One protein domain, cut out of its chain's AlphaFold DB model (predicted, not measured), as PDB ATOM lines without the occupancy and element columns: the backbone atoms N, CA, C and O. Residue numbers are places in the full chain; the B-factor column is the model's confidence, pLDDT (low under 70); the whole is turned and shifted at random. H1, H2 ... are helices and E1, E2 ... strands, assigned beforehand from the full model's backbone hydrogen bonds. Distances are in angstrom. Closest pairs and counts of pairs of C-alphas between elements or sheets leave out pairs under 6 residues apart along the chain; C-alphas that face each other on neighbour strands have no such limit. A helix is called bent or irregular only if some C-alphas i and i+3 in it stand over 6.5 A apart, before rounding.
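Overview. This is residues 418 to 586 of the 791 residues of the protein "Peptidase_M14 domain-containing protein" of Dracunculus medinensis (UniProt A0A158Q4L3). A twisted sheet of six strands makes the middle of this domain; the helices H1, H4 and H6 cover one face of it, and the sheet curls round H6, the longest helix. H2 packs on H1 and H6, while H3 and H5 touch each other and only graze the sheet. The printed part has 169 residues with six named helices and six named strands, in the order E1 E2 H1 H2 E3 H3 E4 E5 H4 H5 E6 H6. The sheet is mixed and runs E1 E3 E2 E4 E6 E5, and the class is mixed, helices and strands. The whole is compact and rounded, with a radius of gyration of the C-alphas of 14.7 A and spans of 39 by 37 by 31 A.

Arrangement. Begin at the first printed residue with the edge strand E1, residues 418 to 420, which is antiparallel to E3, residues 461 to 466; look for N 418 and O 465, 2.8 A apart. E2, residues 425 to 431, is parallel to E3, with N 429 and O 464 at 2.8 A. H1, residues 434 to 448, is on the sheet. H2, residues 452 to 460, touches H1 about perpendicular at 82 degrees, the closest C-alphas being those of Thr 447 and Phe 454, 6.0 A; H1 does so with residues 446 to 447 alone. E2, H1 H2 and E3 form a strand-helix-strand unit, two parallel neighbour strands with helices between, and its crossover is right-handed. H3, residues 471 to 480, leads to E4, residues 485 to 490, and E3, H3 and E4 form a split unit with E2 between the strands, again right-handed. E4 is parallel to E2, with N 487 and O 428 at 2.8 A. E5, residues 492 to 498, is the other edge strand. H4, residues 511 to 521, lies over E5 at a height over the sheet of 8.6 A and runs along the strands, at 18 degrees on the local plane. H5, residues 536 to 545, touches H3 at a steep tilt of 41 degrees, the same way, with the closest C-alphas Leu 475 and Ile 545 at 6.2 A. E6, residues 551 to 558, is parallel to E4, with N 555 and O 488 at 2.8 A, and antiparallel to E5, with N 554 and O 497 at 2.7 A. H6, residues 565 to 584, is the hub, touching three helices; with H1 and H4 on one face of the sheet it makes two layers, a sheet and helices. With residues 567 to 572 alone it touches H1 at a steep tilt of 68 degrees, only just short of about perpendicular, the closest C-alphas being Met 443 and Val 568, 5.8 A. It touches H2 at a shallow tilt of 31 degrees, Phe 457 to Gln 576 being the closest C-alphas at 5.7 A. With residues 566 to 574 alone it touches H4 at a shallow tilt of 29 degrees, opposite ways, the closest C-alphas being Ile 521 and Ala 570, 6.7 A. H1, H4 and H5 have every O i to N i+4 pair within hydrogen-bond range; H2 has 2 of 5, with 3 of 6 O i to N i+3 pairs, H3 4 of 6 and H6 15 of 16.

Along the chain. Find C-alpha 418 at (-38.941, 17.209, 39.210), where E1 begins. E2 is 19.8 A long, H1 21.0 A and E6 21.7 A. Find C-alpha 565 at (-38.911, 23.226, 58.760); from there H6 runs 28.5 A to C-alpha 584 at (-52.555, -1.363, 54.156). H2 and H3 are irregular: C-alphas 453 and 456, and likewise 473 and 476, are 7.5 A apart.

Size, cuts and confidence. The two C-alphas farthest apart are those of Ile 528 and Gln 586, 43.1 A. The printed part has no cut. The long links are residues 499 to 510, E5 to H4, and residues 522 to 535, H4 to H5. The mean pLDDT of the printed part is 81.8; look for values under 70 at residues 501 to 503, 521 to 528, 547 to 548, 562 and 583 to 586.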
ATOM      1  N   TYR A 418     -39.939  17.981  38.478       89.87
ATOM      2  CA  TYR A 418     -38.941  17.209  39.210       89.87
ATOM      3  C   TYR A 418     -39.516  15.842  39.586       89.87
ATOM      4  O   TYR A 418     -40.615  15.746  40.127       89.87
ATOM      5  N   LEU A 419     -38.756  14.783  39.322       88.21
ATOM      6  CA  LEU A 419     -39.103  13.416  39.709       88.21
ATOM      7  C   LEU A 419     -38.275  13.009  40.924       88.21
ATOM      8  O   LEU A 419     -37.059  13.211  40.933       88.21
ATOM      9  N   GLN A 420     -38.920  12.444  41.942       86.57
ATOM     10  CA  GLN A 420     -38.260  11.891  43.127       86.57
ATOM     11  C   GLN A 420     -38.805  10.496  43.433       86.57
ATOM     12  O   GLN A 420     -40.008  10.274  43.367       86.57
ATOM     13  N   GLY A 421     -37.925   9.571  43.810       83.29
ATOM     14  CA  GLY A 421     -38.309   8.195  44.124       83.29
ATOM     15  C   GLY A 421     -38.513   7.296  42.913       83.29
ATOM     16  O   GLY A 421     -38.386   7.721  41.767       83.29
ATOM     17  N   SER A 422     -38.742   6.019  43.200       79.70
ATOM     18  CA  SER A 422     -38.806   4.951  42.193       79.70
ATOM     19  C   SER A 422     -39.832   3.870  42.535       79.70
ATOM     20  O   SER A 422     -39.725   2.742  42.055       79.70
ATOM     21  N   GLY A 423     -40.785   4.173  43.415       80.54
ATOM     22  CA  GLY A 423     -41.794   3.206  43.835       80.54
ATOM     23  C   GLY A 423     -43.062   3.213  42.974       80.54
ATOM     24  O   GLY A 423     -43.263   4.126  42.168       80.54
ATOM     25  N   PRO A 424     -43.930   2.197  43.138       82.75
ATOM     26  CA  PRO A 424     -45.085   1.984  42.267       82.75
ATOM     27  C   PRO A 424     -46.186   3.036  42.430       82.75
ATOM     28  O   PRO A 424     -46.872   3.320  41.457       82.75
ATOM     29  N   ILE A 425     -46.349   3.611  43.627       87.27
ATOM     30  CA  ILE A 425     -47.405   4.593  43.907       87.27
ATOM     31  C   ILE A 425     -47.001   5.938  43.302       87.27
ATOM     32  O   ILE A 425     -45.973   6.503  43.683       87.27
ATOM     33  N   ARG A 426     -47.804   6.475  42.387       90.20
ATOM     34  CA  ARG A 426     -47.530   7.723  41.667       90.20
ATOM     35  C   ARG A 426     -48.272   8.891  42.294       90.20
ATOM     36  O   ARG A 426     -49.498   8.941  42.304       90.20
ATOM     37  N   ILE A 427     -47.516   9.859  42.797       92.41
ATOM     38  CA  ILE A 427     -48.042  11.007  43.535       92.41
ATOM     39  C   ILE A 427     -47.629  12.291  42.826       92.41
ATOM     40  O   ILE A 427     -46.439  12.513  42.628       92.41
ATOM     41  N   ALA A 428     -48.572  13.169  42.494       93.32
ATOM     42  CA  ALA A 428     -48.255  14.537  42.086       93.32
ATOM     43  C   ALA A 428     -48.332  15.502  43.271       93.32
ATOM     44  O   ALA A 428     -49.241  15.401  44.087       93.32
ATOM     45  N   VAL A 429     -47.399  16.452  43.358       94.18
ATOM     46  CA  VAL A 429     -47.375  17.502  44.386       94.18
ATOM     47  C   VAL A 429     -47.351  18.868  43.708       94.18
ATOM     48  O   VAL A 429     -46.403  19.195  42.991       94.18
ATOM     49  N   LEU A 430     -48.403  19.653  43.947       93.87
ATOM     50  CA  LEU A 430     -48.647  20.963  43.346       93.87
ATOM     51  C   LEU A 430     -48.707  22.033  44.442       93.87
ATOM     52  O   LEU A 430     -49.418  21.854  45.429       93.87
ATOM     53  N   GLY A 431     -48.009  23.154  44.267       92.97
ATOM     54  CA  GLY A 431     -48.162  24.343  45.114       92.97
ATOM     55  C   GLY A 431     -49.006  25.403  44.413       92.97
ATOM     56  O   GLY A 431     -48.740  25.728  43.254       92.97
ATOM     57  N   ILE A 432     -50.022  25.941  45.092       91.28
ATOM     58  CA  ILE A 432     -50.936  26.949  44.513       91.28
ATOM     59  C   ILE A 432     -50.605  28.393  44.915       91.28
ATOM     60  O   ILE A 432     -51.235  29.334  44.437       91.28
ATOM     61  N   ASP A 433     -49.614  28.586  45.784       89.84
ATOM     62  CA  ASP A 433     -49.162  29.897  46.250       89.84
ATOM     63  C   ASP A 433     -47.643  29.922  46.491       89.84
ATOM     64  O   ASP A 433     -46.957  28.901  46.442       89.84
ATOM     65  N   SER A 434     -47.079  31.111  46.706       89.31
ATOM     66  CA  SER A 434     -45.631  31.285  46.888       89.31
ATOM     67  C   SER A 434     -45.085  30.542  48.112       89.31
ATOM     68  O   SER A 434     -43.976  30.012  48.056       89.31
ATOM     69  N   PHE A 435     -45.862  30.467  49.196       89.14
ATOM     70  CA  PHE A 435     -45.472  29.771  50.420       89.14
ATOM     71  C   PHE A 435     -45.391  28.257  50.214       89.14
ATOM     72  O   PHE A 435     -44.345  27.660  50.462       89.14
ATOM     73  N   SER A 436     -46.457  27.640  49.700       90.61
ATOM     74  CA  SER A 436     -46.474  26.209  49.378       90.61
ATOM     75  C   SER A 436     -45.379  25.840  48.378       90.61
ATOM     76  O   SER A 436     -44.684  24.847  48.585       90.61
ATOM     77  N   ASN A 437     -45.131  26.677  47.367       92.51
ATOM     78  CA  ASN A 437     -44.018  26.503  46.434       92.51
ATOM     79  C   ASN A 437     -42.646  26.503  47.140       92.51
ATOM     80  O   ASN A 437     -41.809  25.645  46.858       92.51
ATOM     81  N   ALA A 438     -42.413  27.404  48.101       90.68
ATOM     82  CA  ALA A 438     -41.173  27.432  48.883       90.68
ATOM     83  C   ALA A 438     -41.008  26.198  49.793       90.68
ATOM     84  O   ALA A 438     -39.897  25.671  49.937       90.68
ATOM     85  N   VAL A 439     -42.100  25.696  50.382       90.17
ATOM     86  CA  VAL A 439     -42.089  24.457  51.179       90.17
ATOM     87  C   VAL A 439     -41.802  23.240  50.294       90.17
ATOM     88  O   VAL A 439     -40.957  22.421  50.651       90.17
ATOM     89  N   ILE A 440     -42.428  23.146  49.116       92.09
ATOM     90  CA  ILE A 440     -42.174  22.077  48.136       92.09
ATOM     91  C   ILE A 440     -40.715  22.098  47.672       92.09
ATOM     92  O   ILE A 440     -40.084  21.046  47.606       92.09
ATOM     93  N   TYR A 441     -40.149  23.276  47.403       90.21
ATOM     94  CA  TYR A 441     -38.731  23.401  47.052       90.21
ATOM     95  C   TYR A 441     -37.812  22.918  48.185       90.21
ATOM     96  O   TYR A 441     -36.826  22.220  47.954       90.21
ATOM     97  N   SER A 442     -38.164  23.247  49.432       88.76
ATOM     98  CA  SER A 442     -37.429  22.794  50.620       88.76
ATOM     99  C   SER A 442     -37.510  21.270  50.782       88.76
ATOM    100  O   SER A 442     -36.498  20.628  51.068       88.76
ATOM    101  N   MET A 443     -38.684  20.680  50.530       88.57
ATOM    102  CA  MET A 443     -38.872  19.229  50.464       88.57
ATOM    103  C   MET A 443     -38.008  18.607  49.364       88.57
ATOM    104  O   MET A 443     -37.287  17.660  49.650       88.57
ATOM    105  N   LEU A 444     -38.024  19.149  48.143       88.52
ATOM    106  CA  LEU A 444     -37.222  18.661  47.016       88.52
ATOM    107  C   LEU A 444     -35.720  18.637  47.355       88.52
ATOM    108  O   LEU A 444     -35.037  17.642  47.125       88.52
ATOM    109  N   ASN A 445     -35.193  19.695  47.970       85.68
ATOM    110  CA  ASN A 445     -33.795  19.711  48.410       85.68
ATOM    111  C   ASN A 445     -33.521  18.666  49.507       85.68
ATOM    112  O   ASN A 445     -32.473  18.010  49.507       85.68
ATOM    113  N   ALA A 446     -34.466  18.462  50.427       84.32
ATOM    114  CA  ALA A 446     -34.367  17.433  51.460       84.32
ATOM    115  C   ALA A 446     -34.436  16.002  50.886       84.32
ATOM    116  O   ALA A 446     -33.737  15.115  51.382       84.32
ATOM    117  N   THR A 447     -35.222  15.765  49.830       84.63
ATOM    118  CA  THR A 447     -35.280  14.468  49.138       84.63
ATOM    119  C   THR A 447     -33.998  14.213  48.344       84.63
ATOM    120  O   THR A 447     -33.418  13.134  48.456       84.63
ATOM    121  N   CYS A 448     -33.478  15.215  47.626       79.43
ATOM    122  CA  CYS A 448     -32.231  15.090  46.864       79.43
ATOM    123  C   CYS A 448     -31.002  14.863  47.751       79.43
ATOM    124  O   CYS A 448     -30.110  14.104  47.371       79.43
ATOM    125  N   SER A 449     -30.960  15.495  48.927       75.07
ATOM    126  CA  SER A 449     -29.882  15.313  49.907       75.07
ATOM    127  C   SER A 449     -29.985  13.997  50.690       75.07
ATOM    128  O   SER A 449     -29.123  13.718  51.519       75.07
ATOM    129  N   GLY A 450     -31.000  13.161  50.449       73.01
ATOM    130  CA  GLY A 450     -31.138  11.867  51.120       73.01
ATOM    131  C   GLY A 450     -31.505  11.991  52.601       73.01
ATOM    132  O   GLY A 450     -30.981  11.257  53.439       73.01
ATOM    133  N   SER A 451     -32.373  12.942  52.954       79.55
ATOM    134  CA  SER A 451     -32.906  13.040  54.315       79.55
ATOM    135  C   SER A 451     -33.635  11.751  54.714       79.55
ATOM    136  O   SER A 451     -34.555  11.308  54.021       79.55
ATOM    137  N   LYS A 452     -33.295  11.203  55.891       77.00
ATOM    138  CA  LYS A 452     -33.985  10.046  56.498       77.00
ATOM    139  C   LYS A 452     -35.497  10.256  56.625       77.00
ATOM    140  O   LYS A 452     -36.255   9.294  56.594       77.00
ATOM    141  N   LEU A 453     -35.935  11.515  56.728       80.73
ATOM    142  CA  LEU A 453     -37.347  11.893  56.793       80.73
ATOM    143  C   LEU A 453     -38.137  11.418  55.556       80.73
ATOM    144  O   LEU A 453     -39.316  11.098  55.666       80.73
ATOM    145  N   PHE A 454     -37.496  11.351  54.385       83.24
ATOM    146  CA  PHE A 454     -38.139  10.980  53.121       83.24
ATOM    147  C   PHE A 454     -37.687   9.624  52.573       83.24
ATOM    148  O   PHE A 454     -38.282   9.147  51.615       83.24
ATOM    149  N   GLU A 455     -36.680   8.980  53.166       78.29
ATOM    150  CA  GLU A 455     -36.092   7.728  52.669       78.29
ATOM    151  C   GLU A 455     -37.145   6.627  52.466       78.29
ATOM    152  O   GLU A 455     -37.269   6.060  51.380       78.29
ATOM    153  N   HIS A 456     -37.976   6.384  53.483       74.00
ATOM    154  CA  HIS A 456     -39.041   5.385  53.394       74.00
ATOM    155  C   HIS A 456     -40.097   5.737  52.338       74.00
ATOM    156  O   HIS A 456     -40.668   4.858  51.702       74.00
ATOM    157  N   PHE A 457     -40.364   7.026  52.153       81.21
ATOM    158  CA  PHE A 457     -41.354   7.519  51.206       81.21
ATOM    159  C   PHE A 457     -40.855   7.381  49.755       81.21
ATOM    160  O   PHE A 457     -41.487   6.696  48.955       81.21
ATOM    161  N   ILE A 458     -39.663   7.903  49.448       81.80
ATOM    162  CA  ILE A 458     -39.010   7.869  48.124       81.80
ATOM    163  C   ILE A 458     -38.867   6.438  47.578       81.80
ATOM    164  O   ILE A 458     -39.017   6.218  46.376       81.80
ATOM    165  N   ASN A 459     -38.612   5.453  48.440       79.82
ATOM    166  CA  ASN A 459     -38.472   4.057  48.012       79.82
ATOM    167  C   ASN A 459     -39.804   3.416  47.576       79.82
ATOM    168  O   ASN A 459     -39.797   2.465  46.800       79.82
ATOM    169  N   ASN A 460     -40.947   3.918  48.057       82.46
ATOM    170  CA  ASN A 460     -42.272   3.334  47.804       82.46
ATOM    171  C   ASN A 460     -43.147   4.155  46.860       82.46
ATOM    172  O   ASN A 460     -44.152   3.649  46.358       82.46
ATOM    173  N   THR A 461     -42.763   5.397  46.588       87.67
ATOM    174  CA  THR A 461     -43.542   6.312  45.758       87.67
ATOM    175  C   THR A 461     -42.680   6.918  44.663       87.67
ATOM    176  O   THR A 461     -41.516   7.234  44.900       87.67
ATOM    177  N   THR A 462     -43.262   7.135  43.490       89.52
ATOM    178  CA  THR A 462     -42.735   8.065  42.492       89.52
ATOM    179  C   THR A 462     -43.470   9.390  42.651       89.52
ATOM    180  O   THR A 462     -44.693   9.456  42.540       89.52
ATOM    181  N   VAL A 463     -42.724  10.451  42.937       91.43
ATOM    182  CA  VAL A 463     -43.256  11.774  43.257       91.43
ATOM    183  C   VAL A 463     -42.960  12.721  42.110       91.43
ATOM    184  O   VAL A 463     -41.805  13.027  41.812       91.43
ATOM    185  N   HIS A 464     -44.026  13.193  41.487       92.09
ATOM    186  CA  HIS A 464     -44.030  14.189  40.437       92.09
ATOM    187  C   HIS A 464     -44.221  15.558  41.092       92.09
ATOM    188  O   HIS A 464     -45.321  15.916  41.505       92.09
ATOM    189  N   ILE A 465     -43.146  16.327  41.224       92.63
ATOM    190  CA  ILE A 465     -43.168  17.667  41.814       92.63
ATOM    191  C   ILE A 465     -43.224  18.685  40.678       92.63
ATOM    192  O   ILE A 465     -42.326  18.723  39.837       92.63
ATOM    193  N   LEU A 466     -44.271  19.508  40.655       91.46
ATOM    194  CA  LEU A 466     -44.481  20.520  39.622       91.46
ATOM    195  C   LEU A 466     -44.369  21.904  40.254       91.46
ATOM    196  O   LEU A 466     -45.232  22.304  41.039       91.46
ATOM    197  N   LEU A 467     -43.291  22.621  39.939       89.71
ATOM    198  CA  LEU A 467     -42.901  23.814  40.680       89.71
ATOM    199  C   LEU A 467     -42.347  24.931  39.764       89.71
ATOM    200  O   LEU A 467     -41.217  24.811  39.289       89.71
ATOM    201  N   PRO A 468     -43.080  26.051  39.579       89.20
ATOM    202  CA  PRO A 468     -44.492  26.242  39.926       89.20
ATOM    203  C   PRO A 468     -45.416  25.491  38.956       89.20
ATOM    204  O   PRO A 468     -45.138  25.394  37.761       89.20
ATOM    205  N   TYR A 469     -46.558  25.012  39.449       90.32
ATOM    206  CA  TYR A 469     -47.585  24.437  38.583       90.32
ATOM    207  C   TYR A 469     -48.296  25.519  37.754       90.32
ATOM    208  O   TYR A 469     -48.673  26.579  38.251       90.32
ATOM    209  N   THR A 470     -48.544  25.204  36.484       89.06
ATOM    210  CA  THR A 470     -49.417  25.963  35.579       89.06
ATOM    211  C   THR A 470     -50.184  24.992  34.680       89.06
ATOM    212  O   THR A 470     -49.599  24.050  34.136       89.06
ATOM    213  N   SER A 471     -51.487  25.208  34.486       86.12
ATOM    214  CA  SER A 471     -52.305  24.301  33.668       86.12
ATOM    215  C   SER A 471     -51.867  24.271  32.201       86.12
ATOM    216  O   SER A 471     -51.897  23.213  31.582       86.12
ATOM    217  N   SER A 472     -51.397  25.391  31.646       86.28
ATOM    218  CA  SER A 472     -50.943  25.465  30.250       86.28
ATOM    219  C   SER A 472     -49.710  24.605  29.964       86.28
ATOM    220  O   SER A 472     -49.605  24.050  28.874       86.28
ATOM    221  N   GLN A 473     -48.790  24.477  30.923       86.89
ATOM    222  CA  GLN A 473     -47.548  23.721  30.730       86.89
ATOM    223  C   GLN A 473     -47.671  22.260  31.168       86.89
ATOM    224  O   GLN A 473     -47.032  21.389  30.585       86.89
ATOM    225  N   HIS A 474     -48.487  21.977  32.187       91.76
ATOM    226  CA  HIS A 474     -48.398  20.714  32.918       91.76
ATOM    227  C   HIS A 474     -49.619  19.800  32.792       91.76
ATOM    228  O   HIS A 474     -49.551  18.635  33.180       91.76
ATOM    229  N   LEU A 475     -50.746  20.291  32.270       88.97
ATOM    230  CA  LEU A 475     -51.980  19.504  32.216       88.97
ATOM    231  C   LEU A 475     -51.835  18.233  31.363       88.97
ATOM    232  O   LEU A 475     -52.299  17.167  31.760       88.97
ATOM    233  N   SER A 476     -51.166  18.333  30.211       88.23
ATOM    234  CA  SER A 476     -50.882  17.187  29.335       88.23
ATOM    235  C   SER A 476     -49.981  16.153  30.011       88.23
ATOM    236  O   SER A 476     -50.192  14.955  29.844       88.23
ATOM    237  N   TYR A 477     -49.018  16.615  30.811       89.69
ATOM    238  CA  TYR A 477     -48.123  15.768  31.588       89.69
ATOM    239  C   TYR A 477     -48.875  14.997  32.678       89.69
ATOM    240  O   TYR A 477     -48.768  13.777  32.747       89.69
ATOM    241  N   LEU A 478     -49.687  15.675  33.495       89.70
ATOM    242  CA  LEU A 478     -50.455  15.010  34.556       89.70
ATOM    243  C   LEU A 478     -51.410  13.945  33.987       89.70
ATOM    244  O   LEU A 478     -51.531  12.863  34.555       89.70
ATOM    245  N   LYS A 479     -52.025  14.216  32.826       87.51
ATOM    246  CA  LYS A 479     -52.928  13.278  32.137       87.51
ATOM    247  C   LYS A 479     -52.237  12.041  31.563       87.51
ATOM    248  O   LYS A 479     -52.901  11.025  31.392       87.51
ATOM    249  N   SER A 480     -50.936  12.095  31.285       86.28
ATOM    250  CA  SER A 480     -50.202  10.978  30.675       86.28
ATOM    251  C   SER A 480     -49.507  10.043  31.671       86.28
ATOM    252  O   SER A 480     -48.953   9.033  31.247       86.28
ATOM    253  N   HIS A 481     -49.529  10.345  32.974       87.82
ATOM    254  CA  HIS A 481     -48.724   9.630  33.976       87.82
ATOM    255  C   HIS A 481     -49.516   8.737  34.943       87.82
ATOM    256  O   HIS A 481     -48.894   8.178  35.842       87.82
ATOM    257  N   GLU A 482     -50.827   8.543  34.747       83.95
ATOM    258  CA  GLU A 482     -51.672   7.633  35.558       83.95
ATOM    259  C   GLU A 482     -51.416   7.771  37.071       83.95
ATOM    260  O   GLU A 482     -50.898   6.869  37.722       83.95
ATOM    261  N   LEU A 483     -51.704   8.953  37.616       89.67
ATOM    262  CA  LEU A 483     -51.423   9.275  39.015       89.67
ATOM    263  C   LEU A 483     -52.425   8.600  39.962       89.67
ATOM    264  O   LEU A 483     -53.628   8.623  39.703       89.67
ATOM    265  N   ASP A 484     -51.933   8.080  41.088       88.85
ATOM    266  CA  ASP A 484     -52.758   7.523  42.167       88.85
ATOM    267  C   ASP A 484     -53.267   8.618  43.108       88.85
ATOM    268  O   ASP A 484     -54.391   8.546  43.604       88.85
ATOM    269  N   VAL A 485     -52.437   9.638  43.369       90.56
ATOM    270  CA  VAL A 485     -52.731  10.728  44.310       90.56
ATOM    271  C   VAL A 485     -52.283  12.070  43.734       90.56
ATOM    272  O   VAL A 485     -51.181  12.186  43.195       90.56
ATOM    273  N   ILE A 486     -53.097  13.111  43.915       91.15
ATOM    274  CA  ILE A 486     -52.709  14.503  43.665       91.15
ATOM    275  C   ILE A 486     -52.777  15.278  44.978       91.15
ATOM    276  O   ILE A 486     -53.849  15.453  45.551       91.15
ATOM    277  N   PHE A 487     -51.630  15.785  45.420       91.76
ATOM    278  CA  PHE A 487     -51.525  16.739  46.514       91.76
ATOM    279  C   PHE A 487     -51.549  18.165  46.004       91.76
ATOM    280  O   PHE A 487     -50.733  18.559  45.171       91.76
ATOM    281  N   ILE A 488     -52.434  18.958  46.591       92.93
ATOM    282  CA  ILE A 488     -52.553  20.386  46.323       92.93
ATOM    283  C   ILE A 488     -52.236  21.117  47.616       92.93
ATOM    284  O   ILE A 488     -52.976  21.045  48.593       92.93
ATOM    285  N   LEU A 489     -51.101  21.796  47.649       92.71
ATOM    286  CA  LEU A 489     -50.580  22.430  48.848       92.71
ATOM    287  C   LEU A 489     -50.820  23.930  48.799       92.71
ATOM    288  O   LEU A 489     -50.598  24.568  47.772       92.71
ATOM    289  N   SER A 490     -51.230  24.493  49.931       90.96
ATOM    290  CA  SER A 490     -51.483  25.925  50.086       90.96
ATOM    291  C   SER A 490     -51.096  26.423  51.474       90.96
ATOM    292  O   SER A 490     -50.990  25.638  52.417       90.96
ATOM    293  N   GLN A 491     -50.942  27.734  51.627       89.02
ATOM    294  CA  GLN A 491     -51.011  28.386  52.933       89.02
ATOM    295  C   GLN A 491     -52.433  28.340  53.524       89.02
ATOM    296  O   GLN A 491     -53.435  28.276  52.809       89.02
ATOM    297  N   GLY A 492     -52.537  28.435  54.845       85.71
ATOM    298  CA  GLY A 492     -53.811  28.536  55.555       85.71
ATOM    299  C   GLY A 492     -53.815  27.750  56.856       85.71
ATOM    300  O   GLY A 492     -52.895  26.981  57.134       85.71
ATOM    301  N   LEU A 493     -54.885  27.911  57.639       80.13
ATOM    302  CA  LEU A 493     -55.081  27.111  58.846       80.13
ATOM    303  C   LEU A 493     -55.010  25.606  58.519       80.13
ATOM    304  O   LEU A 493     -55.651  25.187  57.551       80.13
ATOM    305  N   PRO A 494     -54.283  24.803  59.316       75.27
ATOM    306  CA  PRO A 494     -54.031  23.392  59.038       75.27
ATOM    307  C   PRO A 494     -55.320  22.590  58.857       75.27
ATOM    308  O   PRO A 494     -56.092  22.383  59.796       75.27
ATOM    309  N   ARG A 495     -55.570  22.157  57.622       83.25
ATOM    310  CA  ARG A 495     -56.754  21.385  57.240       83.25
ATOM    311  C   ARG A 495     -56.515  20.662  55.924       83.25
ATOM    312  O   ARG A 495     -55.831  21.181  55.043       83.25
ATOM    313  N   SER A 496     -57.140  19.501  55.781       87.50
ATOM    314  CA  SER A 496     -57.286  18.797  54.513       87.50
ATOM    315  C   SER A 496     -58.626  19.120  53.843       87.50
ATOM    316  O   SER A 496     -59.639  19.363  54.513       87.50
ATOM    317  N   LEU A 497     -58.641  19.097  52.514       88.46
ATOM    318  CA  LEU A 497     -59.813  19.227  51.652       88.46
ATOM    319  C   LEU A 497     -59.767  18.098  50.621       88.46
ATOM    320  O   LEU A 497     -58.718  17.856  50.043       88.46
ATOM    321  N   ILE A 498     -60.869  17.389  50.406       87.01
ATOM    322  CA  ILE A 498     -60.957  16.361  49.360       87.01
ATOM    323  C   ILE A 498     -61.699  17.000  48.192       87.01
ATOM    324  O   ILE A 498     -62.743  17.612  48.422       87.01
ATOM    325  N   PHE A 499     -61.151  16.897  46.984       84.53
ATOM    326  CA  PHE A 499     -61.780  17.451  45.782       84.53
ATOM    327  C   PHE A 499     -62.596  16.407  45.013       84.53
ATOM    328  O   PHE A 499     -63.619  16.744  44.423       84.53
ATOM    329  N   SER A 500     -62.202  15.134  45.080       70.60
ATOM    330  CA  SER A 500     -62.977  14.035  44.511       70.60
ATOM    331  C   SER A 500     -64.234  13.746  45.347       70.60
ATOM    332  O   SER A 500     -64.257  13.932  46.566       70.60
ATOM    333  N   ALA A 501     -65.298  13.254  44.705       63.58
ATOM    334  CA  ALA A 501     -66.590  12.942  45.332       63.58
ATOM    335  C   ALA A 501     -66.556  11.685  46.237       63.58
ATOM    336  O   ALA A 501     -67.437  10.836  46.168       63.58
ATOM    337  N   ASN A 502     -65.523  11.527  47.072       60.07
ATOM    338  CA  ASN A 502     -65.201  10.345  47.885       60.07
ATOM    339  C   ASN A 502     -64.998   9.018  47.121       60.07
ATOM    340  O   ASN A 502     -64.512   8.065  47.726       60.07
ATOM    341  N   GLU A 503     -65.314   8.948  45.825       66.68
ATOM    342  CA  GLU A 503     -65.221   7.733  45.000       66.68
ATOM    343  C   GLU A 503     -63.794   7.170  44.904       66.68
ATOM    344  O   GLU A 503     -63.614   5.955  44.889       66.68
ATOM    345  N   ASN A 504     -62.781   8.042  44.910       74.17
ATOM    346  CA  ASN A 504     -61.369   7.663  44.764       74.17
ATOM    347  C   ASN A 504     -60.596   7.644  46.088       74.17
ATOM    348  O   ASN A 504     -59.370   7.536  46.085       74.17
ATOM    349  N   ASN A 505     -61.270   7.803  47.229       77.79
ATOM    350  CA  ASN A 505     -60.575   7.812  48.512       77.79
ATOM    351  C   ASN A 505     -60.047   6.404  48.828       77.79
ATOM    352  O   ASN A 505     -60.799   5.432  48.703       77.79
ATOM    353  N   PRO A 506     -58.807   6.266  49.331       76.12
ATOM    354  CA  PRO A 506     -58.358   5.001  49.894       76.12
ATOM    355  C   PRO A 506     -59.342   4.537  50.985       76.12
ATOM    356  O   PRO A 506     -59.719   5.354  51.826       76.12
ATOM    357  N   PRO A 507     -59.745   3.254  51.046       70.76
ATOM    358  CA  PRO A 507     -60.781   2.804  51.982       70.76
ATOM    359  C   PRO A 507     -60.464   3.057  53.463       70.76
ATOM    360  O   PRO A 507     -61.366   3.276  54.267       70.76
ATOM    361  N   ALA A 508     -59.178   3.041  53.827       76.08
ATOM    362  CA  ALA A 508     -58.696   3.321  55.179       76.08
ATOM    363  C   ALA A 508     -58.503   4.827  55.465       76.08
ATOM    364  O   ALA A 508     -58.132   5.210  56.578       76.08
ATOM    365  N   PHE A 509     -58.734   5.704  54.482       82.26
ATOM    366  CA  PHE A 509     -58.539   7.140  54.641       82.26
ATOM    367  C   PHE A 509     -59.567   7.731  55.612       82.26
ATOM    368  O   PHE A 509     -60.773   7.703  55.379       82.26
ATOM    369  N   ASN A 510     -59.075   8.343  56.690       83.37
ATOM    370  CA  ASN A 510     -59.900   9.066  57.649       83.37
ATOM    371  C   ASN A 510     -59.484  10.539  57.705       83.37
ATOM    372  O   ASN A 510     -58.507  10.905  58.363       83.37
ATOM    373  N   LYS A 511     -60.292  11.391  57.065       86.00
ATOM    374  CA  LYS A 511     -60.086  12.842  57.022       86.00
ATOM    375  C   LYS A 511     -59.970  13.471  58.413       86.00
ATOM    376  O   LYS A 511     -59.070  14.268  58.654       86.00
ATOM    377  N   SER A 512     -60.864  13.108  59.335       84.68
ATOM    378  CA  SER A 512     -60.893  13.692  60.685       84.68
ATOM    379  C   SER A 512     -59.620  13.382  61.478       84.68
ATOM    380  O   SER A 512     -59.099  14.249  62.177       84.68
ATOM    381  N   LYS A 513     -59.074  12.172  61.303       82.09
ATOM    382  CA  LYS A 513     -57.816  11.747  61.922       82.09
ATOM    383  C   LYS A 513     -56.618  12.497  61.334       82.09
ATOM    384  O   LYS A 513     -55.754  12.926  62.091       82.09
ATOM    385  N   LEU A 514     -56.590  12.698  60.014       84.13
ATOM    386  CA  LEU A 514     -55.545  13.487  59.354       84.13
ATOM    387  C   LEU A 514     -55.571  14.957  59.807       84.13
ATOM    388  O   LEU A 514     -54.539  15.500  60.194       84.13
ATOM    389  N   ASP A 515     -56.752  15.582  59.822       84.13
ATOM    390  CA  ASP A 515     -56.930  16.966  60.279       84.13
ATOM    391  C   ASP A 515     -56.510  17.152  61.744       84.13
ATOM    392  O   ASP A 515     -55.923  18.175  62.102       84.13
ATOM    393  N   TYR A 516     -56.783  16.161  62.599       80.69
ATOM    394  CA  TYR A 516     -56.338  16.169  63.991       80.69
ATOM    395  C   TYR A 516     -54.807  16.140  64.101       80.69
ATOM    396  O   TYR A 516     -54.231  16.957  64.820       80.69
ATOM    397  N   SER A 517     -54.137  15.263  63.344       77.43
ATOM    398  CA  SER A 517     -52.669  15.215  63.298       77.43
ATOM    399  C   SER A 517     -52.066  16.547  62.845       77.43
ATOM    400  O   SER A 517     -51.071  16.993  63.411       77.43
ATOM    401  N   PHE A 518     -52.686  17.230  61.879       77.70
ATOM    402  CA  PHE A 518     -52.219  18.541  61.433       77.70
ATOM    403  C   PHE A 518     -52.341  19.634  62.482       77.70
ATOM    404  O   PHE A 518     -51.407  20.420  62.638       77.70
ATOM    405  N   LYS A 519     -53.445  19.670  63.231       75.23
ATOM    406  CA  LYS A 519     -53.590  20.607  64.352       75.23
ATOM    407  C   LYS A 519     -52.508  20.418  65.416       75.23
ATOM    408  O   LYS A 519     -52.069  21.399  66.001       75.23
ATOM    409  N   MET A 520     -52.073  19.180  65.653       71.53
ATOM    410  CA  MET A 520     -51.002  18.888  66.612       71.53
ATOM    411  C   MET A 520     -49.626  19.367  66.131       71.53
ATOM    412  O   MET A 520     -48.813  19.779  66.950       71.53
ATOM    413  N   ILE A 521     -49.357  19.304  64.822       68.37
ATOM    414  CA  ILE A 521     -48.064  19.709  64.241       68.37
ATOM    415  C   ILE A 521     -47.975  21.234  64.095       68.37
ATOM    416  O   ILE A 521     -46.921  21.826  64.300       68.37
ATOM    417  N   PHE A 522     -49.088  21.879  63.757       68.10
ATOM    418  CA  PHE A 522     -49.155  23.306  63.479       68.10
ATOM    419  C   PHE A 522     -50.008  24.019  64.537       68.10
ATOM    420  O   PHE A 522     -51.191  24.282  64.330       68.10
ATOM    421  N   SER A 523     -49.402  24.363  65.672       55.14
ATOM    422  CA  SER A 523     -50.076  25.068  66.776       55.14
ATOM    423  C   SER A 523     -50.227  26.582  66.562       55.14
ATOM    424  O   SER A 523     -50.893  27.250  67.349       55.14
ATOM    425  N   ASN A 524     -49.605  27.145  65.520       56.62
ATOM    426  CA  ASN A 524     -49.631  28.582  65.248       56.62
ATOM    427  C   ASN A 524     -50.868  28.980  64.431       56.62
ATOM    428  O   ASN A 524     -50.847  29.014  63.199       56.62
ATOM    429  N   GLU A 525     -51.941  29.356  65.123       53.91
ATOM    430  CA  GLU A 525     -53.045  30.100  64.522       53.91
ATOM    431  C   GLU A 525     -52.631  31.573  64.364       53.91
ATOM    432  O   GLU A 525     -52.844  32.402  65.246       53.91
ATOM    433  N   SER A 526     -51.995  31.923  63.243       61.79
ATOM    434  CA  SER A 526     -51.824  33.337  62.891       61.79
ATOM    435  C   SER A 526     -53.142  33.879  62.317       61.79
ATOM    436  O   SER A 526     -53.620  33.346  61.309       61.79
ATOM    437  N   PRO A 527     -53.733  34.950  62.884       57.39
ATOM    438  CA  PRO A 527     -55.046  35.454  62.465       57.39
ATOM    439  C   PRO A 527     -55.075  36.064  61.050       57.39
ATOM    440  O   PRO A 527     -56.149  36.329  60.523       57.39
ATOM    441  N   ILE A 528     -53.919  36.271  60.403       66.57
ATOM    442  CA  ILE A 528     -53.796  36.961  59.098       66.57
ATOM    443  C   ILE A 528     -53.734  35.964  57.915       66.57
ATOM    444  O   ILE A 528     -53.547  36.319  56.754       66.57
ATOM    445  N   CYS A 529     -53.907  34.674  58.180       75.02
ATOM    446  CA  CYS A 529     -53.601  33.621  57.226       75.02
ATOM    447  C   CYS A 529     -54.822  33.189  56.401       75.02
ATOM    448  O   CYS A 529     -55.638  32.375  56.837       75.02
ATOM    449  N   ARG A 530     -54.951  33.721  55.179       80.08
ATOM    450  CA  ARG A 530     -56.000  33.306  54.232       80.08
ATOM    451  C   ARG A 530     -55.703  31.909  53.684       80.08
ATOM    452  O   ARG A 530     -54.620  31.689  53.149       80.08
ATOM    453  N   ASN A 531     -56.679  31.005  53.781       81.79
ATOM    454  CA  ASN A 531     -56.615  29.684  53.159       81.79
ATOM    455  C   ASN A 531     -57.013  29.780  51.680       81.79
ATOM    456  O   ASN A 531     -58.175  30.066  51.379       81.79
ATOM    457  N   ASN A 532     -56.067  29.551  50.767       85.66
ATOM    458  CA  ASN A 532     -56.339  29.675  49.333       85.66
ATOM    459  C   ASN A 532     -56.944  28.401  48.725       85.66
ATOM    460  O   ASN A 532     -57.481  28.483  47.627       85.66
ATOM    461  N   LEU A 533     -56.952  27.253  49.423       86.71
ATOM    462  CA  LEU A 533     -57.594  26.024  48.914       86.71
ATOM    463  C   LEU A 533     -59.097  26.180  48.678       86.71
ATOM    464  O   LEU A 533     -59.665  25.450  47.875       86.71
ATOM    465  N   LEU A 534     -59.737  27.107  49.396       84.55
ATOM    466  CA  LEU A 534     -61.169  27.386  49.281       84.55
ATOM    467  C   LEU A 534     -61.498  28.368  48.147       84.55
ATOM    468  O   LEU A 534     -62.665  28.702  47.953       84.55
ATOM    469  N   ASP A 535     -60.498  28.877  47.423       86.61
ATOM    470  CA  ASP A 535     -60.740  29.735  46.267       86.61
ATOM    471  C   ASP A 535     -61.382  28.912  45.138       86.61
ATOM    472  O   ASP A 535     -60.904  27.832  44.780       86.61
ATOM    473  N   SER A 536     -62.451  29.436  44.537       85.11
ATOM    474  CA  SER A 536     -63.142  28.792  43.417       85.11
ATOM    475  C   SER A 536     -62.201  28.491  42.247       85.11
ATOM    476  O   SER A 536     -62.403  27.506  41.543       85.11
ATOM    477  N   LYS A 537     -61.141  29.290  42.062       86.76
ATOM    478  CA  LYS A 537     -60.106  29.050  41.045       86.76
ATOM    479  C   LYS A 537     -59.369  27.733  41.258       86.76
ATOM    480  O   LYS A 537     -58.986  27.101  40.279       86.76
ATOM    481  N   VAL A 538     -59.171  27.322  42.512       88.03
ATOM    482  CA  VAL A 538     -58.529  26.045  42.842       88.03
ATOM    483  C   VAL A 538     -59.466  24.903  42.486       88.03
ATOM    484  O   VAL A 538     -59.034  23.996  41.791       88.03
ATOM    485  N   SER A 539     -60.750  24.985  42.848       85.25
ATOM    486  CA  SER A 539     -61.741  23.976  42.437       85.25
ATOM    487  C   SER A 539     -61.777  23.821  40.915       85.25
ATOM    488  O   SER A 539     -61.616  22.716  40.414       85.25
ATOM    489  N   SER A 540     -61.858  24.930  40.170       86.13
ATOM    490  CA  SER A 540     -61.836  24.890  38.702       86.13
ATOM    491  C   SER A 540     -60.527  24.331  38.135       86.13
ATOM    492  O   SER A 540     -60.539  23.659  37.110       86.13
ATOM    493  N   MET A 541     -59.388  24.600  38.780       86.74
ATOM    494  CA  MET A 541     -58.100  24.016  38.400       86.74
ATOM    495  C   MET A 541     -58.108  22.492  38.570       86.74
ATOM    496  O   MET A 541     -57.612  21.792  37.689       86.74
ATOM    497  N   VAL A 542     -58.673  21.982  39.666       87.04
ATOM    498  CA  VAL A 542     -58.791  20.537  39.913       87.04
ATOM    499  C   VAL A 542     -59.738  19.880  38.914       87.04
ATOM    500  O   VAL A 542     -59.354  18.905  38.270       87.04
ATOM    501  N   ASP A 543     -60.899  20.489  38.668       83.95
ATOM    502  CA  ASP A 543     -61.853  20.018  37.656       83.95
ATOM    503  C   ASP A 543     -61.206  19.920  36.261       83.95
ATOM    504  O   ASP A 543     -61.444  18.973  35.510       83.95
ATOM    505  N   LEU A 544     -60.339  20.879  35.906       84.81
ATOM    506  CA  LEU A 544     -59.603  20.874  34.636       84.81
ATOM    507  C   LEU A 544     -58.556  19.753  34.552       84.81
ATOM    508  O   LEU A 544     -58.349  19.199  33.460       84.81
ATOM    509  N   ILE A 545     -57.890  19.432  35.671       82.95
ATOM    510  CA  ILE A 545     -56.963  18.294  35.774       82.95
ATOM    511  C   ILE A 545     -57.713  17.000  35.455       82.95
ATOM    512  O   ILE A 545     -57.244  16.237  34.605       82.95
ATOM    513  N   GLY A 546     -58.911  16.825  36.022       70.15
ATOM    514  CA  GLY A 546     -59.893  15.838  35.574       70.15
ATOM    515  C   GLY A 546     -59.371  14.398  35.573       70.15
ATOM    516  O   GLY A 546     -59.651  13.646  34.636       70.15
ATOM    517  N   LEU A 547     -58.576  14.014  36.579       65.07
ATOM    518  CA  LEU A 547     -58.078  12.646  36.720       65.07
ATOM    519  C   LEU A 547     -59.096  11.821  37.503       65.07
ATOM    520  O   LEU A 547     -58.977  11.634  38.708       65.07
ATOM    521  N   SER A 548     -60.077  11.264  36.794       63.03
ATOM    522  CA  SER A 548     -61.200  10.514  37.379       63.03
ATOM    523  C   SER A 548     -60.822   9.316  38.259       63.03
ATOM    524  O   SER A 548     -61.702   8.772  38.914       63.03
ATOM    525  N   LYS A 549     -59.550   8.899  38.304       75.91
ATOM    526  CA  LYS A 549     -59.059   7.781  39.127       75.91
ATOM    527  C   LYS A 549     -58.145   8.194  40.283       75.91
ATOM    528  O   LYS A 549     -57.861   7.359  41.136       75.91
ATOM    529  N   ALA A 550     -57.655   9.432  40.305       85.09
ATOM    530  CA  ALA A 550     -56.701   9.863  41.319       85.09
ATOM    531  C   ALA A 550     -57.425  10.280  42.607       85.09
ATOM    532  O   ALA A 550     -58.517  10.856  42.579       85.09
ATOM    533  N   PHE A 551     -56.797  10.021  43.752       87.79
ATOM    534  CA  PHE A 551     -57.198  10.601  45.025       87.79
ATOM    535  C   PHE A 551     -56.705  12.052  45.102       87.79
ATOM    536  O   PHE A 551     -55.512  12.315  45.253       87.79
ATOM    537  N   GLU A 552     -57.622  13.006  44.966       89.51
ATOM    538  CA  GLU A 552     -57.311  14.436  44.919       89.51
ATOM    539  C   GLU A 552     -57.509  15.077  46.297       89.51
ATOM    540  O   GLU A 552     -58.637  15.232  46.778       89.51
ATOM    541  N   ILE A 553     -56.404  15.471  46.937       90.36
ATOM    542  CA  ILE A 553     -56.399  16.017  48.295       90.36
ATOM    543  C   ILE A 553     -55.635  17.345  48.378       90.36
ATOM    544  O   ILE A 553     -54.461  17.466  48.034       90.36
ATOM    545  N   GLY A 554     -56.317  18.365  48.886       91.20
ATOM    546  CA  GLY A 554     -55.757  19.647  49.281       91.20
ATOM    547  C   GLY A 554     -55.289  19.645  50.732       91.20
ATOM    548  O   GLY A 554     -55.988  19.125  51.599       91.20
ATOM    549  N   ILE A 555     -54.135  20.248  51.019       90.23
ATOM    550  CA  ILE A 555     -53.599  20.414  52.376       90.23
ATOM    551  C   ILE A 555     -53.119  21.847  52.585       90.23
ATOM    552  O   ILE A 555     -52.281  22.360  51.840       90.23
ATOM    553  N   SER A 556     -53.619  22.478  53.642       88.04
ATOM    554  CA  SER A 556     -53.091  23.746  54.134       88.04
ATOM    555  C   SER A 556     -51.909  23.491  55.073       88.04
ATOM    556  O   SER A 556     -52.072  22.867  56.120       88.04
ATOM    557  N   LEU A 557     -50.724  23.979  54.708       84.86
ATOM    558  CA  LEU A 557     -49.440  23.734  55.387       84.86
ATOM    559  C   LEU A 557     -49.157  24.684  56.566       84.86
ATOM    560  O   LEU A 557     -48.005  24.835  56.979       84.86
ATOM    561  N   GLY A 558     -50.179  25.375  57.070       81.34
ATOM    562  CA  GLY A 558     -50.009  26.453  58.034       81.34
ATOM    563  C   GLY A 558     -49.697  27.790  57.363       81.34
ATOM    564  O   GLY A 558     -49.998  28.024  56.188       81.34
ATOM    565  N   CYS A 559     -49.120  28.692  58.146       80.88
ATOM    566  CA  CYS A 559     -48.907  30.080  57.757       80.88
ATOM    567  C   CYS A 559     -47.418  30.377  57.584       80.88
ATOM    568  O   CYS A 559     -46.608  29.791  58.307       80.88
ATOM    569  N   PRO A 560     -47.050  31.298  56.671       76.91
ATOM    570  CA  PRO A 560     -45.660  31.679  56.469       76.91
ATOM    571  C   PRO A 560     -44.991  32.095  57.781       76.91
ATOM    572  O   PRO A 560     -45.480  32.975  58.491       76.91
ATOM    573  N   SER A 561     -43.867  31.455  58.091       73.93
ATOM    574  CA  SER A 561     -42.982  31.791  59.205       73.93
ATOM    575  C   SER A 561     -41.557  31.997  58.669       73.93
ATOM    576  O   SER A 561     -41.294  31.753  57.490       73.93
ATOM    577  N   ASN A 562     -40.613  32.422  59.513       68.21
ATOM    578  CA  ASN A 562     -39.210  32.562  59.098       68.21
ATOM    579  C   ASN A 562     -38.535  31.216  58.758       68.21
ATOM    580  O   ASN A 562     -37.454  31.224  58.172       68.21
ATOM    581  N   ASN A 563     -39.126  30.069  59.124       76.01
ATOM    582  CA  ASN A 563     -38.542  28.752  58.896       76.01
ATOM    583  C   ASN A 563     -39.593  27.738  58.405       76.01
ATOM    584  O   ASN A 563     -40.540  27.409  59.112       76.01
ATOM    585  N   ASN A 564     -39.368  27.164  57.221       80.62
ATOM    586  CA  ASN A 564     -40.259  26.170  56.611       80.62
ATOM    587  C   ASN A 564     -40.126  24.759  57.221       80.62
ATOM    588  O   ASN A 564     -40.799  23.840  56.759       80.62
ATOM    589  N   THR A 565     -39.247  24.557  58.212       81.09
ATOM    590  CA  THR A 565     -38.911  23.226  58.760       81.09
ATOM    591  C   THR A 565     -40.149  22.456  59.225       81.09
ATOM    592  O   THR A 565     -40.339  21.316  58.800       81.09
ATOM    593  N   ASP A 566     -41.028  23.081  60.010       79.91
ATOM    594  CA  ASP A 566     -42.244  22.433  60.524       79.91
ATOM    595  C   ASP A 566     -43.189  22.024  59.385       79.91
ATOM    596  O   ASP A 566     -43.724  20.913  59.373       79.91
ATOM    597  N   SER A 567     -43.323  22.877  58.364       83.80
ATOM    598  CA  SER A 567     -44.127  22.585  57.172       83.80
ATOM    599  C   SER A 567     -43.546  21.443  56.334       83.80
ATOM    600  O   SER A 567     -44.307  20.629  55.814       83.80
ATOM    601  N   VAL A 568     -42.215  21.329  56.229       85.03
ATOM    602  CA  VAL A 568     -41.550  20.201  55.549       85.03
ATOM    603  C   VAL A 568     -41.758  18.898  56.326       85.03
ATOM    604  O   VAL A 568     -42.045  17.869  55.713       85.03
ATOM    605  N   ILE A 569     -41.666  18.931  57.661       82.85
ATOM    606  CA  ILE A 569     -41.931  17.768  58.524       82.85
ATOM    607  C   ILE A 569     -43.382  17.307  58.383       82.85
ATOM    608  O   ILE A 569     -43.636  16.119  58.181       82.85
ATOM    609  N   ALA A 570     -44.334  18.238  58.430       80.19
ATOM    610  CA  ALA A 570     -45.748  17.933  58.261       80.19
ATOM    611  C   ALA A 570     -46.057  17.339  56.881       80.19
ATOM    612  O   ALA A 570     -46.798  16.357  56.772       80.19
ATOM    613  N   LEU A 571     -45.470  17.909  55.824       85.99
ATOM    614  CA  LEU A 571     -45.618  17.401  54.467       85.99
ATOM    615  C   LEU A 571     -45.059  15.977  54.358       85.99
ATOM    616  O   LEU A 571     -45.745  15.097  53.841       85.99
ATOM    617  N   ALA A 572     -43.877  15.714  54.922       84.02
ATOM    618  CA  ALA A 572     -43.287  14.377  54.960       84.02
ATOM    619  C   ALA A 572     -44.175  13.361  55.690       84.02
ATOM    620  O   ALA A 572     -44.457  12.291  55.152       84.02
ATOM    621  N   ALA A 573     -44.664  13.706  56.886       81.67
ATOM    622  CA  ALA A 573     -45.544  12.845  57.674       81.67
ATOM    623  C   ALA A 573     -46.853  12.530  56.931       81.67
ATOM    624  O   ALA A 573     -47.360  11.408  56.987       81.67
ATOM    625  N   THR A 574     -47.383  13.500  56.186       82.20
ATOM    626  CA  THR A 574     -48.610  13.311  55.407       82.20
ATOM    627  C   THR A 574     -48.398  12.400  54.211       82.20
ATOM    628  O   THR A 574     -49.170  11.468  53.995       82.20
ATOM    629  N   LEU A 575     -47.328  12.650  53.460       83.59
ATOM    630  CA  LEU A 575     -46.929  11.834  52.324       83.59
ATOM    631  C   LEU A 575     -46.685  10.377  52.747       83.59
ATOM    632  O   LEU A 575     -47.161   9.456  52.083       83.59
ATOM    633  N   GLN A 576     -46.041  10.163  53.898       81.98
ATOM    634  CA  GLN A 576     -45.875   8.835  54.493       81.98
ATOM    635  C   GLN A 576     -47.206   8.202  54.907       81.98
ATOM    636  O   GLN A 576     -47.451   7.042  54.580       81.98
ATOM    637  N   THR A 577     -48.076   8.950  55.594       81.06
ATOM    638  CA  THR A 577     -49.390   8.453  56.035       81.06
ATOM    639  C   THR A 577     -50.214   7.983  54.841       81.06
ATOM    640  O   THR A 577     -50.748   6.879  54.857       81.06
ATOM    641  N   ILE A 578     -50.272   8.786  53.776       77.38
ATOM    642  CA  ILE A 578     -51.051   8.462  52.579       77.38
ATOM    643  C   ILE A 578     -50.413   7.320  51.789       77.38
ATOM    644  O   ILE A 578     -51.131   6.409  51.394       77.38
ATOM    645  N   SER A 579     -49.084   7.282  51.649       75.26
ATOM    646  CA  SER A 579     -48.386   6.111  51.090       75.26
ATOM    647  C   SER A 579     -48.713   4.823  51.865       75.26
ATOM    648  O   SER A 579     -48.938   3.774  51.258       75.26
ATOM    649  N   GLY A 580     -48.825   4.908  53.196       73.37
ATOM    650  CA  GLY A 580     -49.239   3.805  54.065       73.37
ATOM    651  C   GLY A 580     -50.642   3.269  53.768       73.37
ATOM    652  O   GLY A 580     -50.843   2.059  53.810       73.37
ATOM    653  N   LEU A 581     -51.593   4.123  53.375       75.80
ATOM    654  CA  LEU A 581     -52.966   3.699  53.055       75.80
ATOM    655  C   LEU A 581     -53.035   2.796  51.817       75.80
ATOM    656  O   LEU A 581     -53.852   1.880  51.766       75.80
ATOM    657  N   TYR A 582     -52.156   3.023  50.839       70.48
ATOM    658  CA  TYR A 582     -52.044   2.167  49.653       70.48
ATOM    659  C   TYR A 582     -51.290   0.859  49.945       70.48
ATOM    660  O   TYR A 582     -51.464  -0.121  49.223       70.48
ATOM    661  N   ARG A 583     -50.497   0.808  51.026       59.58
ATOM    662  CA  ARG A 583     -49.878  -0.426  51.537       59.58
ATOM    663  C   ARG A 583     -50.817  -1.261  52.402       59.58
ATOM    664  O   ARG A 583     -50.810  -2.478  52.271       59.58
ATOM    665  N   GLU A 584     -51.609  -0.643  53.282       47.00
ATOM    666  CA  GLU A 584     -52.555  -1.363  54.156       47.00
ATOM    667  C   GLU A 584     -53.601  -2.143  53.349       47.00
ATOM    668  O   GLU A 584     -54.032  -3.215  53.773       47.00
ATOM    669  N   ALA A 585     -53.912  -1.688  52.132       44.96
ATOM    670  CA  ALA A 585     -54.714  -2.436  51.170       44.96
ATOM    671  C   ALA A 585     -54.084  -3.775  50.718       44.96
ATOM    672  O   ALA A 585     -54.771  -4.552  50.055       44.96
ATOM    673  N   GLN A 586     -52.812  -4.055  51.051       39.05
ATOM    674  CA  GLN A 586     -52.081  -5.242  50.596       39.05
ATOM    675  C   GLN A 586     -51.741  -6.311  51.659       39.05
ATOM    676  O   GLN A 586     -51.285  -7.378  51.248       39.05
TER     677      GLN A 586